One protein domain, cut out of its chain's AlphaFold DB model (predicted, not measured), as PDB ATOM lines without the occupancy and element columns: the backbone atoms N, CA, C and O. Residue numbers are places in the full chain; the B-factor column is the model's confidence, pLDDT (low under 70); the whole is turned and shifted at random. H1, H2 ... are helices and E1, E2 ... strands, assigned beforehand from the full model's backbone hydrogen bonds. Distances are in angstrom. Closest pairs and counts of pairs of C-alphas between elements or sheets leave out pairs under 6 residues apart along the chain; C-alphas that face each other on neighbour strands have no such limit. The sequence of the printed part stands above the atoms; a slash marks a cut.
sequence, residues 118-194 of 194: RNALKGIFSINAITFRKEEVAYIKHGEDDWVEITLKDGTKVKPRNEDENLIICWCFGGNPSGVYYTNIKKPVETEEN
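This is residues 118 to 194 of the 194 residues of an uncharacterized protein of Prevotella disiens DNF00882 (UniProt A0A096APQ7). Two small antiparallel hairpins, E1 with E2 and E3 with E4, run in crossed directions, and the helix H2 packs beside both, near E1 of the first and near E4 and E3 of the second. The four-residue helix H1 lies at the outside of this body, and a tail without named elements, residues 174 to 194, ends well away from it. The printed part has 77 residues with two named helices and four named strands, in the order H1, E1, E2, E3, E4, H2; under half of the residues are in named elements, and the class is mixed, helices and strands. The two sheets, E1 - E2 and E3 - E4, are antiparallel. The whole is compact, with a radius of gyration of the C-alphas of 12.5 A and spans of 35 by 33 by 24 A.

H1 is residues 118 to 121, beginning at C-alpha 118 at (38.113, 11.093, 102.611). E1 is residues 124 to 127, 10.0 A long, and E2 is residues 130 to 133, 10.2 A. E3, the longest strand by residues, is residues 137 to 142 and measures 14.2 A from first to last C-alpha. E4 is residues 148 to 152, 12.8 A, with C-alpha 148 at (47.528, 25.978, 102.024). H2 is residues 163 to 173, 15.3 A, ending at C-alpha 173 at (38.370, 20.736, 103.038).

H1 and H2 are close but not clearly touching; their closest C-alphas, those of Arg 118 and Cys 172, are 6.1 A apart. E1 and E2 form a hairpin, antiparallel at 154 degrees, with N 125 and O 132 within hydrogen-bond range at 2.8 A. E2 and E3 meet only through their link. E3 and E4 form the second hairpin, antiparallel at 162 degrees, with N 141 and O 149 at 2.9 A. Residues 150 to 151 of E4 also pair antiparallel with residues 157 to 158. E4 and H2 have 3 pairs of C-alphas within 8 A, the closest being Val 148 and Asn 166 at 6.5 A. E1 and H2 have 1 such pair, the C-alphas of Ile 127 and Glu 165, 6.2 A apart. E3 and H2 are near each other, with 6 pairs of C-alphas within 10 A. E1 is apart from E3 and E4; E2 and E4 are only just apart, at 8.2 A. In H2 every O i to N i+4 pair is within hydrogen-bond range; H1 is too short for such a pair, and its one O i to N i+3 pair is not within range.

The C-alphas farthest apart, those of Ser 178 and Asn 194, are 40.0 A from each other. The printed part has no cut and ends at the chain's last residue. No link is long; that from E4 to H2, with 10 residues, is short, and the others are tight. The mean pLDDT of the printed part is 78.4, and it is under 70 at residues 118 to 124, residue 172 and residues 190 to 194.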
ATOM      1  N   ARG A 118      38.790  10.277 101.589       54.88
ATOM      2  CA  ARG A 118      38.113  11.093 102.611       54.88
ATOM      3  C   ARG A 118      37.404  10.226 103.658       54.88
ATOM      4  O   ARG A 118      37.509  10.489 104.857       54.88
ATOM      5  N   ASN A 119      36.729   9.165 103.211       53.50
ATOM      6  CA  ASN A 119      36.048   8.203 104.078       53.50
ATOM      7  C   ASN A 119      37.025   7.299 104.851       53.50
ATOM      8  O   ASN A 119      36.805   7.024 106.034       53.50
ATOM      9  N   ALA A 120      38.117   6.859 104.219       47.41
ATOM     10  CA  ALA A 120      39.127   5.994 104.827       47.41
ATOM     11  C   ALA A 120      39.896   6.698 105.951       47.41
ATOM     12  O   ALA A 120      40.121   6.105 107.011       47.41
ATOM     13  N   LEU A 121      40.223   7.978 105.752       55.44
ATOM     14  CA  LEU A 121      40.897   8.803 106.749       55.44
ATOM     15  C   LEU A 121      40.014   9.064 107.979       55.44
ATOM     16  O   LEU A 121      40.542   9.360 109.046       55.44
ATOM     17  N   LYS A 122      38.679   8.930 107.881       62.84
ATOM     18  CA  LYS A 122      37.720   9.258 108.961       62.84
ATOM     19  C   LYS A 122      37.986  10.631 109.600       62.84
ATOM     20  O   LYS A 122      37.801  10.811 110.802       62.84
ATOM     21  N   GLY A 123      38.471  11.575 108.796       61.97
ATOM     22  CA  GLY A 123      38.882  12.894 109.262       61.97
ATOM     23  C   GLY A 123      40.192  12.930 110.052       61.97
ATOM     24  O   GLY A 123      40.419  13.929 110.707       61.97
ATOM     25  N   ILE A 124      41.046  11.905 110.033       66.94
ATOM     26  CA  ILE A 124      42.401  11.937 110.610       66.94
ATOM     27  C   ILE A 124      43.402  12.214 109.486       66.94
ATOM     28  O   ILE A 124      43.468  11.467 108.515       66.94
ATOM     29  N   PHE A 125      44.193  13.267 109.635       70.56
ATOM     30  CA  PHE A 125      45.191  13.723 108.674       70.56
ATOM     31  C   PHE A 125      46.586  13.582 109.258       70.56
ATOM     32  O   PHE A 125      46.769  13.813 110.449       70.56
ATOM     33  N   SER A 126      47.558  13.246 108.414       73.31
ATOM     34  CA  SER A 126      48.983  13.320 108.734       73.31
ATOM     35  C   SER A 126      49.664  14.152 107.654       73.31
ATOM     36  O   SER A 126      49.828  13.685 106.530       73.31
ATOM     37  N   ILE A 127      49.983  15.405 107.974       80.00
ATOM     38  CA  ILE A 127      50.580  16.380 107.050       80.00
ATOM     39  C   ILE A 127      51.861  16.888 107.692       80.00
ATOM     40  O   ILE A 127      51.828  17.320 108.844       80.00
ATOM     41  N   ASN A 128      52.985  16.839 106.973       80.88
ATOM     42  CA  ASN A 128      54.285  17.253 107.508       80.88
ATOM     43  C   ASN A 128      54.609  16.623 108.878       80.88
ATOM     44  O   ASN A 128      55.006  17.305 109.819       80.88
ATOM     45  N   ALA A 129      54.357  15.315 109.002       75.75
ATOM     46  CA  ALA A 129      54.500  14.541 110.241       75.75
ATOM     47  C   ALA A 129      53.648  15.027 111.438       75.75
ATOM     48  O   ALA A 129      53.817  14.536 112.553       75.75
ATOM     49  N   ILE A 130      52.694  15.938 111.222       72.62
ATOM     50  CA  ILE A 130      51.723  16.371 112.226       72.62
ATOM     51  C   ILE A 130      50.421  15.619 111.979       72.62
ATOM     52  O   ILE A 130      49.792  15.763 110.930       72.62
ATOM     53  N   THR A 131      50.011  14.823 112.968       77.62
ATOM     54  CA  THR A 131      48.722  14.128 112.945       77.62
ATOM     55  C   THR A 131      47.657  14.953 113.656       77.62
ATOM     56  O   THR A 131      47.858  15.350 114.800       77.62
ATOM     57  N   PHE A 132      46.522  15.187 113.002       76.25
ATOM     58  CA  PHE A 132      45.396  15.943 113.558       76.25
ATOM     59  C   PHE A 132      44.069  15.469 112.970       76.25
ATOM     60  O   PHE A 132      44.014  14.881 111.889       76.25
ATOM     61  N   ARG A 133      42.970  15.728 113.672       77.12
ATOM     62  CA  ARG A 133      41.614  15.467 113.195       77.12
ATOM     63  C   ARG A 133      41.027  16.679 112.483       77.12
ATOM     64  O   ARG A 133      41.361  17.823 112.781       77.12
ATOM     65  N   LYS A 134      40.067  16.443 111.591       76.38
ATOM     66  CA  LYS A 134      39.306  17.476 110.880       76.38
ATOM     67  C   LYS A 134      38.699  18.476 111.855       76.38
ATOM     68  O   LYS A 134      38.733  19.677 111.612       76.38
ATOM     69  N   GLU A 135      38.164  17.978 112.965       80.94
ATOM     70  CA  GLU A 135      37.496  18.777 113.989       80.94
ATOM     71  C   GLU A 135      38.474  19.656 114.781       80.94
ATOM     72  O   GLU A 135      38.036  20.569 115.482       80.94
ATOM     73  N   GLU A 136      39.780  19.401 114.686       81.62
ATOM     74  CA  GLU A 136      40.838  20.190 115.323       81.62
ATOM     75  C   GLU A 136      41.291  21.362 114.446       81.62
ATOM     76  O   GLU A 136      41.998  22.242 114.930       81.62
ATOM     77  N   VAL A 137      40.843  21.435 113.188       87.62
ATOM     78  CA  VAL A 137      41.117  22.569 112.299       87.62
ATOM     79  C   VAL A 137      40.270  23.777 112.708       87.62
ATOM     80  O   VAL A 137      39.050  23.679 112.851       87.62
ATOM     81  N   ALA A 138      40.918  24.928 112.895       90.62
ATOM     82  CA  ALA A 138      40.249  26.198 113.165       90.62
ATOM     83  C   ALA A 138      39.932  26.947 111.865       90.62
ATOM     84  O   ALA A 138      38.794  27.359 111.652       90.62
ATOM     85  N   TYR A 139      40.929  27.113 110.995       88.75
ATOM     86  CA  TYR A 139      40.761  27.703 109.667       88.75
ATOM     87  C   TYR A 139      41.918  27.317 108.737       88.75
ATOM     88  O   TYR A 139      42.987  26.889 109.182       88.75
ATOM     89  N   ILE A 140      41.704  27.514 107.436       90.69
ATOM     90  CA  ILE A 140      42.679  27.264 106.370       90.69
ATOM     91  C   ILE A 140      42.905  28.571 105.614       90.69
ATOM     92  O   ILE A 140      41.958  29.303 105.327       90.69
ATOM     93  N   LYS A 141      44.166  28.886 105.322       92.25
ATOM     94  CA  LYS A 141      44.550  30.009 104.465       92.25
ATOM     95  C   LYS A 141      45.048  29.478 103.133       92.25
ATOM     96  O   LYS A 141      45.867  28.567 103.130       92.25
ATOM     97  N   HIS A 142      44.593  30.092 102.047       90.94
ATOM     98  CA  HIS A 142      45.013  29.766 100.687       90.94
ATOM     99  C   HIS A 142      46.027  30.793 100.182       90.94
ATOM    100  O   HIS A 142      45.882  31.994 100.411       90.94
ATOM    101  N   GLY A 143      47.067  30.310  99.527       88.38
ATOM    102  CA  GLY A 143      48.197  31.054  99.003       88.38
ATOM    103  C   GLY A 143      48.291  30.999  97.489       88.38
ATOM    104  O   GLY A 143      47.347  30.616  96.808       88.38
ATOM    105  N   GLU A 144      49.449  31.388  96.971       84.12
ATOM    106  CA  GLU A 144      49.762  31.281  95.544       84.12
ATOM    107  C   GLU A 144      49.628  29.825  95.071       84.12
ATOM    108  O   GLU A 144      49.988  28.901  95.805       84.12
ATOM    109  N   ASP A 145      49.067  29.631  93.874       82.25
ATOM    110  CA  ASP A 145      48.804  28.315  93.272       82.25
ATOM    111  C   ASP A 145      48.016  27.351  94.185       82.25
ATOM    112  O   ASP A 145      48.278  26.151  94.227       82.25
ATOM    113  N   ASP A 146      47.070  27.891  94.964       82.00
ATOM    114  CA  ASP A 146      46.229  27.155  95.921       82.00
ATOM    115  C   ASP A 146      47.012  26.385  97.009       82.00
ATOM    116  O   ASP A 146      46.500  25.437  97.613       82.00
ATOM    117  N   TRP A 147      48.239  26.808  97.333       90.56
ATOM    118  CA  TRP A 147      48.972  26.271  98.484       90.56
ATOM    119  C   TRP A 147      48.321  26.657  99.806       90.56
ATOM    120  O   TRP A 147      47.893  27.796  99.979       90.56
ATOM    121  N   VAL A 148      48.272  25.743 100.777       91.50
ATOM    122  CA  VAL A 148      47.528  25.978 102.024       91.50
ATOM    123  C   VAL A 148      48.398  26.042 103.283       91.50
ATOM    124  O   VAL A 148      49.400  25.348 103.423       91.50
ATOM    125  N   GLU A 149      47.982  26.863 104.250       94.06
ATOM    126  CA  GLU A 149      48.433  26.810 105.651       94.06
ATOM    127  C   GLU A 149      47.214  26.522 106.533       94.06
ATOM    128  O   GLU A 149      46.260  27.306 106.571       94.06
ATOM    129  N   ILE A 150      47.246  25.411 107.265       93.12
ATOM    130  CA  ILE A 150      46.208  25.043 108.227       93.12
ATOM    131  C   ILE A 150      46.590  25.619 109.588       93.12
ATOM    132  O   ILE A 150      47.728  25.478 110.034       93.12
ATOM    133  N   THR A 151      45.635  26.246 110.273       94.44
ATOM    134  CA  THR A 151      45.761  26.557 111.702       94.44
ATOM    135  C   THR A 151      44.823  25.658 112.499       94.44
ATOM    136  O   THR A 151      43.613  25.642 112.256       94.44
ATOM    137  N   LEU A 152      45.380  24.906 113.446       92.94
ATOM    138  CA  LEU A 152      44.627  24.088 114.393       92.94
ATOM    139  C   LEU A 152      44.089  24.947 115.549       92.94
ATOM    140  O   LEU A 152      44.540  26.069 115.782       92.94
ATOM    141  N   LYS A 153      43.105  24.426 116.285       93.50
ATOM    142  CA  LYS A 153      42.449  25.116 117.412       93.50
ATOM    143  C   LYS A 153      43.392  25.451 118.569       93.50
ATOM    144  O   LYS A 153      43.113  26.389 119.309       93.50
ATOM    145  N   ASP A 154      44.490  24.717 118.714       91.75
ATOM    146  CA  ASP A 154      45.554  24.982 119.689       91.75
ATOM    147  C   ASP A 154      46.565  26.047 119.211       91.75
ATOM    148  O   ASP A 154      47.480  26.409 119.947       91.75
ATOM    149  N   GLY A 155      46.399  26.571 117.990       93.88
ATOM    150  CA  GLY A 155      47.293  27.542 117.364       93.88
ATOM    151  C   GLY A 155      48.425  26.923 116.540       93.88
ATOM    152  O   GLY A 155      49.178  27.668 115.905       93.88
ATOM    153  N   THR A 156      48.544  25.593 116.499       93.06
ATOM    154  CA  THR A 156      49.551  24.899 115.690       93.06
ATOM    155  C   THR A 156      49.334  25.191 114.208       93.06
ATOM    156  O   THR A 156      48.222  25.090 113.685       93.06
ATOM    157  N   LYS A 157      50.417  25.551 113.516       94.25
ATOM    158  CA  LYS A 157      50.416  25.783 112.071       94.25
ATOM    159  C   LYS A 157      50.953  24.567 111.344       94.25
ATOM    160  O   LYS A 157      52.077  24.143 111.603       94.25
ATOM    161  N   VAL A 158      50.179  24.062 110.395       90.69
ATOM    162  CA  VAL A 158      50.544  22.914 109.568       90.69
ATOM    163  C   VAL A 158      50.630  23.363 108.117       90.69
ATOM    164  O   VAL A 158      49.724  24.022 107.604       90.69
ATOM    165  N   LYS A 159      51.739  23.021 107.465       91.81
ATOM    166  CA  LYS A 159      51.988  23.307 106.051       91.81
ATOM    167  C   LYS A 159      52.302  22.004 105.330       91.81
ATOM    168  O   LYS A 159      53.102  21.245 105.876       91.81
ATOM    169  N   PRO A 160      51.717  21.755 104.152       88.88
ATOM    170  CA  PRO A 160      52.077  20.613 103.333       88.88
ATOM    171  C   PRO A 160      53.523  20.733 102.843       88.88
ATOM    172  O   PRO A 160      54.020  21.831 102.588       88.88
ATOM    173  N   ARG A 161      54.203  19.592 102.730       84.56
ATOM    174  CA  ARG A 161      55.587  19.492 102.239       84.56
ATOM    175  C   ARG A 161      55.672  19.383 100.724       84.56
ATOM    176  O   ARG A 161      56.663  19.796 100.137       84.56
ATOM    177  N   ASN A 162      54.660  18.784 100.112       80.19
ATOM    178  CA  ASN A 162      54.627  18.460  98.694       80.19
ATOM    179  C   ASN A 162      53.208  18.635  98.138       80.19
ATOM    180  O   ASN A 162      52.259  18.912  98.876       80.19
ATOM    181  N   GLU A 163      53.093  18.511  96.820       79.75
ATOM    182  CA  GLU A 163      51.825  18.671  96.107       79.75
ATOM    183  C   GLU A 163      50.787  17.640  96.554       79.75
ATOM    184  O   GLU A 163      49.621  17.997  96.696       79.75
ATOM    185  N   ASP A 164      51.209  16.414  96.877       71.25
ATOM    186  CA  ASP A 164      50.303  15.371  97.353       71.25
ATOM    187  C   ASP A 164      49.609  15.769  98.665       71.25
ATOM    188  O   ASP A 164      48.384  15.728  98.772       71.25
ATOM    189  N   GLU A 165      50.380  16.210  99.666       81.06
ATOM    190  CA  GLU A 165      49.836  16.690 100.939       81.06
ATOM    191  C   GLU A 165      48.934  17.915 100.733       81.06
ATOM    192  O   GLU A 165      47.867  17.998 101.346       81.06
ATOM    193  N   ASN A 166      49.331  18.848  99.859       84.44
ATOM    194  CA  ASN A 166      48.525  20.029  99.547       84.44
ATOM    195  C   ASN A 166      47.179  19.630  98.924       84.44
ATOM    196  O   ASN A 166      46.127  20.125  99.333       84.44
ATOM    197  N   LEU A 167      47.199  18.675  97.993       76.62
ATOM    198  CA  LEU A 167      46.007  18.220  97.298       76.62
ATOM    199  C   LEU A 167      45.056  17.448  98.217       76.62
ATOM    200  O   LEU A 167      43.852  17.701  98.182       76.62
ATOM    201  N   ILE A 168      45.574  16.591  99.110       74.44
ATOM    202  CA  ILE A 168      44.761  15.908 100.135       74.44
ATOM    203  C   ILE A 168      43.973  16.929 100.959       74.44
ATOM    204  O   ILE A 168      42.785  16.722 101.232       74.44
ATOM    205  N   ILE A 169      44.610  18.036 101.349       77.25
ATOM    206  CA  ILE A 169      43.958  19.093 102.124       77.25
ATOM    207  C   ILE A 169      42.869  19.765 101.284       77.25
ATOM    208  O   ILE A 169      41.717  19.816 101.724       77.25
ATOM    209  N   CYS A 170      43.191  20.222 100.072       74.75
ATOM    210  CA  CYS A 170      42.226  20.866  99.175       74.75
ATOM    211  C   CYS A 170      41.016  19.966  98.888       74.75
ATOM    212  O   CYS A 170      39.871  20.414  98.924       74.75
ATOM    213  N   TRP A 171      41.222  18.669  98.693       71.56
ATOM    214  CA  TRP A 171      40.123  17.729  98.501       71.56
ATOM    215  C   TRP A 171      39.291  17.516  99.750       71.56
ATOM    216  O   TRP A 171      38.067  17.425  99.673       71.56
ATOM    217  N   CYS A 172      39.927  17.421 100.915       69.38
ATOM    218  CA  CYS A 172      39.224  17.098 102.146       69.38
ATOM    219  C   CYS A 172      38.461  18.288 102.726       69.38
ATOM    220  O   CYS A 172      37.397  18.083 103.325       69.38
ATOM    221  N   PHE A 173      38.940  19.507 102.492       74.69
ATOM    222  CA  PHE A 173      38.370  20.736 103.038       74.69
ATOM    223  C   PHE A 173      37.702  21.641 101.995       74.69
ATOM    224  O   PHE A 173      36.933  22.516 102.384       74.69
ATOM    225  N   GLY A 174      37.884  21.365 100.703       70.81
ATOM    226  CA  GLY A 174      37.374  22.187  99.608       70.81
ATOM    227  C   GLY A 174      38.388  23.233  99.134       70.81
ATOM    228  O   GLY A 174      39.443  23.425  99.739       70.81
ATOM    229  N   GLY A 175      38.055  23.890  98.020       72.06
ATOM    230  CA  GLY A 175      38.841  24.996  97.469       72.06
ATOM    231  C   GLY A 175      38.684  26.296  98.265       72.06
ATOM    232  O   GLY A 175      38.144  26.295  99.368       72.06
ATOM    233  N   ASN A 176      39.129  27.415  97.691       78.12
ATOM    234  CA  ASN A 176      39.041  28.742  98.302       78.12
ATOM    235  C   ASN A 176      37.750  29.487  97.892       78.12
ATOM    236  O   ASN A 176      37.780  30.250  96.923       78.12
ATOM    237  N   PRO A 177      36.618  29.361  98.614       70.56
ATOM    238  CA  PRO A 177      35.388  30.064  98.244       70.56
ATOM    239  C   PRO A 177      35.502  31.588  98.393       70.56
ATOM    240  O   PRO A 177      34.691  32.319  97.837       70.56
ATOM    241  N   SER A 178      36.484  32.082  99.159       77.00
ATOM    242  CA  SER A 178      36.657  33.517  99.408       77.00
ATOM    243  C   SER A 178      37.377  34.252  98.275       77.00
ATOM    244  O   SER A 178      37.300  35.477  98.207       77.00
ATOM    245  N   GLY A 179      38.126  33.532  97.431       78.06
ATOM    246  CA  GLY A 179      39.016  34.118  96.425       78.06
ATOM    247  C   GLY A 179      40.182  34.943  96.997       78.06
ATOM    248  O   GLY A 179      40.913  35.569  96.234       78.06
ATOM    249  N   VAL A 180      40.369  34.979  98.324       83.56
ATOM    250  CA  VAL A 180      41.464  35.715  98.971       83.56
ATOM    251  C   VAL A 180      42.709  34.844  99.025       83.56
ATOM    252  O   VAL A 180      42.675  33.747  99.584       83.56
ATOM    253  N   TYR A 181      43.814  35.373  98.503       87.75
ATOM    254  CA  TYR A 181      45.094  34.678  98.423       87.75
ATOM    255  C   TYR A 181      46.185  35.397  99.214       87.75
ATOM    256  O   TYR A 181      46.420  36.597  99.056       87.75
ATOM    257  N   TYR A 182      46.864  34.649 100.079       86.88
ATOM    258  CA  TYR A 182      47.956  35.133 100.914       86.88
ATOM    259  C   TYR A 182      49.295  34.932 100.197       86.88
ATOM    260  O   TYR A 182      49.786  33.815 100.067       86.88
ATOM    261  N   THR A 183      49.929  36.029  99.782       85.88
ATOM    262  CA  THR A 183      51.159  36.023  98.962       85.88
ATOM    263  C   THR A 183      52.385  35.409  99.642       85.88
ATOM    264  O   THR A 183      53.394  35.163  98.989       85.88
ATOM    265  N   ASN A 184      52.338  35.177 100.952       87.12
ATOM    266  CA  ASN A 184      53.413  34.560 101.727       87.12
ATOM    267  C   ASN A 184      53.273  33.033 101.868       87.12
ATOM    268  O   ASN A 184      54.135  32.405 102.485       87.12
ATOM    269  N   ILE A 185      52.191  32.445 101.354       88.19
ATOM    270  CA  ILE A 185      51.970  30.998 101.318       88.19
ATOM    271  C   ILE A 185      52.205  30.556  99.875       88.19
ATOM    272  O   ILE A 185      51.516  31.021  98.972       88.19
ATOM    273  N   LYS A 186      53.223  29.721  99.663       88.75
ATOM    274  CA  LYS A 186      53.700  29.285  98.345       88.75
ATOM    275  C   LYS A 186      54.210  27.852  98.425       88.75
ATOM    276  O   LYS A 186      54.483  27.371  99.531       88.75
ATOM    277  N   LYS A 187      54.419  27.229  97.263       87.44
ATOM    278  CA  LYS A 187      55.132  25.953  97.136       87.44
ATOM    279  C   LYS A 187      56.451  25.986  97.929       87.44
ATOM    280  O   LYS A 187      57.216  26.944  97.774       87.44
ATOM    281  N   PRO A 188      56.726  24.985  98.785       82.81
ATOM    282  CA  PRO A 188      58.026  24.815  99.411       82.81
ATOM    283  C   PRO A 188      59.097  24.714  98.327       82.81
ATOM    284  O   PRO A 188      58.920  24.007  97.338       82.81
ATOM    285  N   VAL A 189      60.200  25.437  98.501       77.88
ATOM    286  CA  VAL A 189      61.349  25.302  97.604       77.88
ATOM    287  C   VAL A 189      61.919  23.903  97.817       77.88
ATOM    288  O   VAL A 189      62.223  23.551  98.957       77.88
ATOM    289  N   GLU A 190      62.036  23.113  96.748       59.78
ATOM    290  CA  GLU A 190      62.753  21.839  96.786       59.78
ATOM    291  C   GLU A 190      64.198  22.137  97.194       59.78
ATOM    292  O   GLU A 190      64.991  22.677  96.425       59.78
ATOM    293  N   THR A 191      64.532  21.872  98.454       53.00
ATOM    294  CA  THR A 191      65.927  21.802  98.865       53.00
ATOM    295  C   THR A 191      66.480  20.522  98.272       53.00
ATOM    296  O   THR A 191      66.069  19.446  98.701       53.00
ATOM    297  N   GLU A 192      67.368  20.646  97.284       41.34
ATOM    298  CA  GLU A 192      68.206  19.538  96.822       41.34
ATOM    299  C   GLU A 192      68.794  18.840  98.058       41.34
ATOM    300  O   GLU A 192      69.520  19.452  98.848       41.34
ATOM    301  N   GLU A 193      68.407  17.582  98.277       43.84
ATOM    302  CA  GLU A 193      69.071  16.727  99.254       43.84
ATOM    303  C   GLU A 193      70.518  16.528  98.771       43.84
ATOM    304  O   GLU A 193      70.743  15.989  97.687       43.84
ATOM    305  N   ASN A 194      71.488  17.023  99.552       34.78
ATOM    306  CA  ASN A 194      72.904  16.653  99.426       34.78
ATOM    307  C   ASN A 194      73.151  15.270 100.030       34.78
ATOM    308  O   ASN A 194      72.588  15.008 101.119       34.78
TER     309      ASN A 194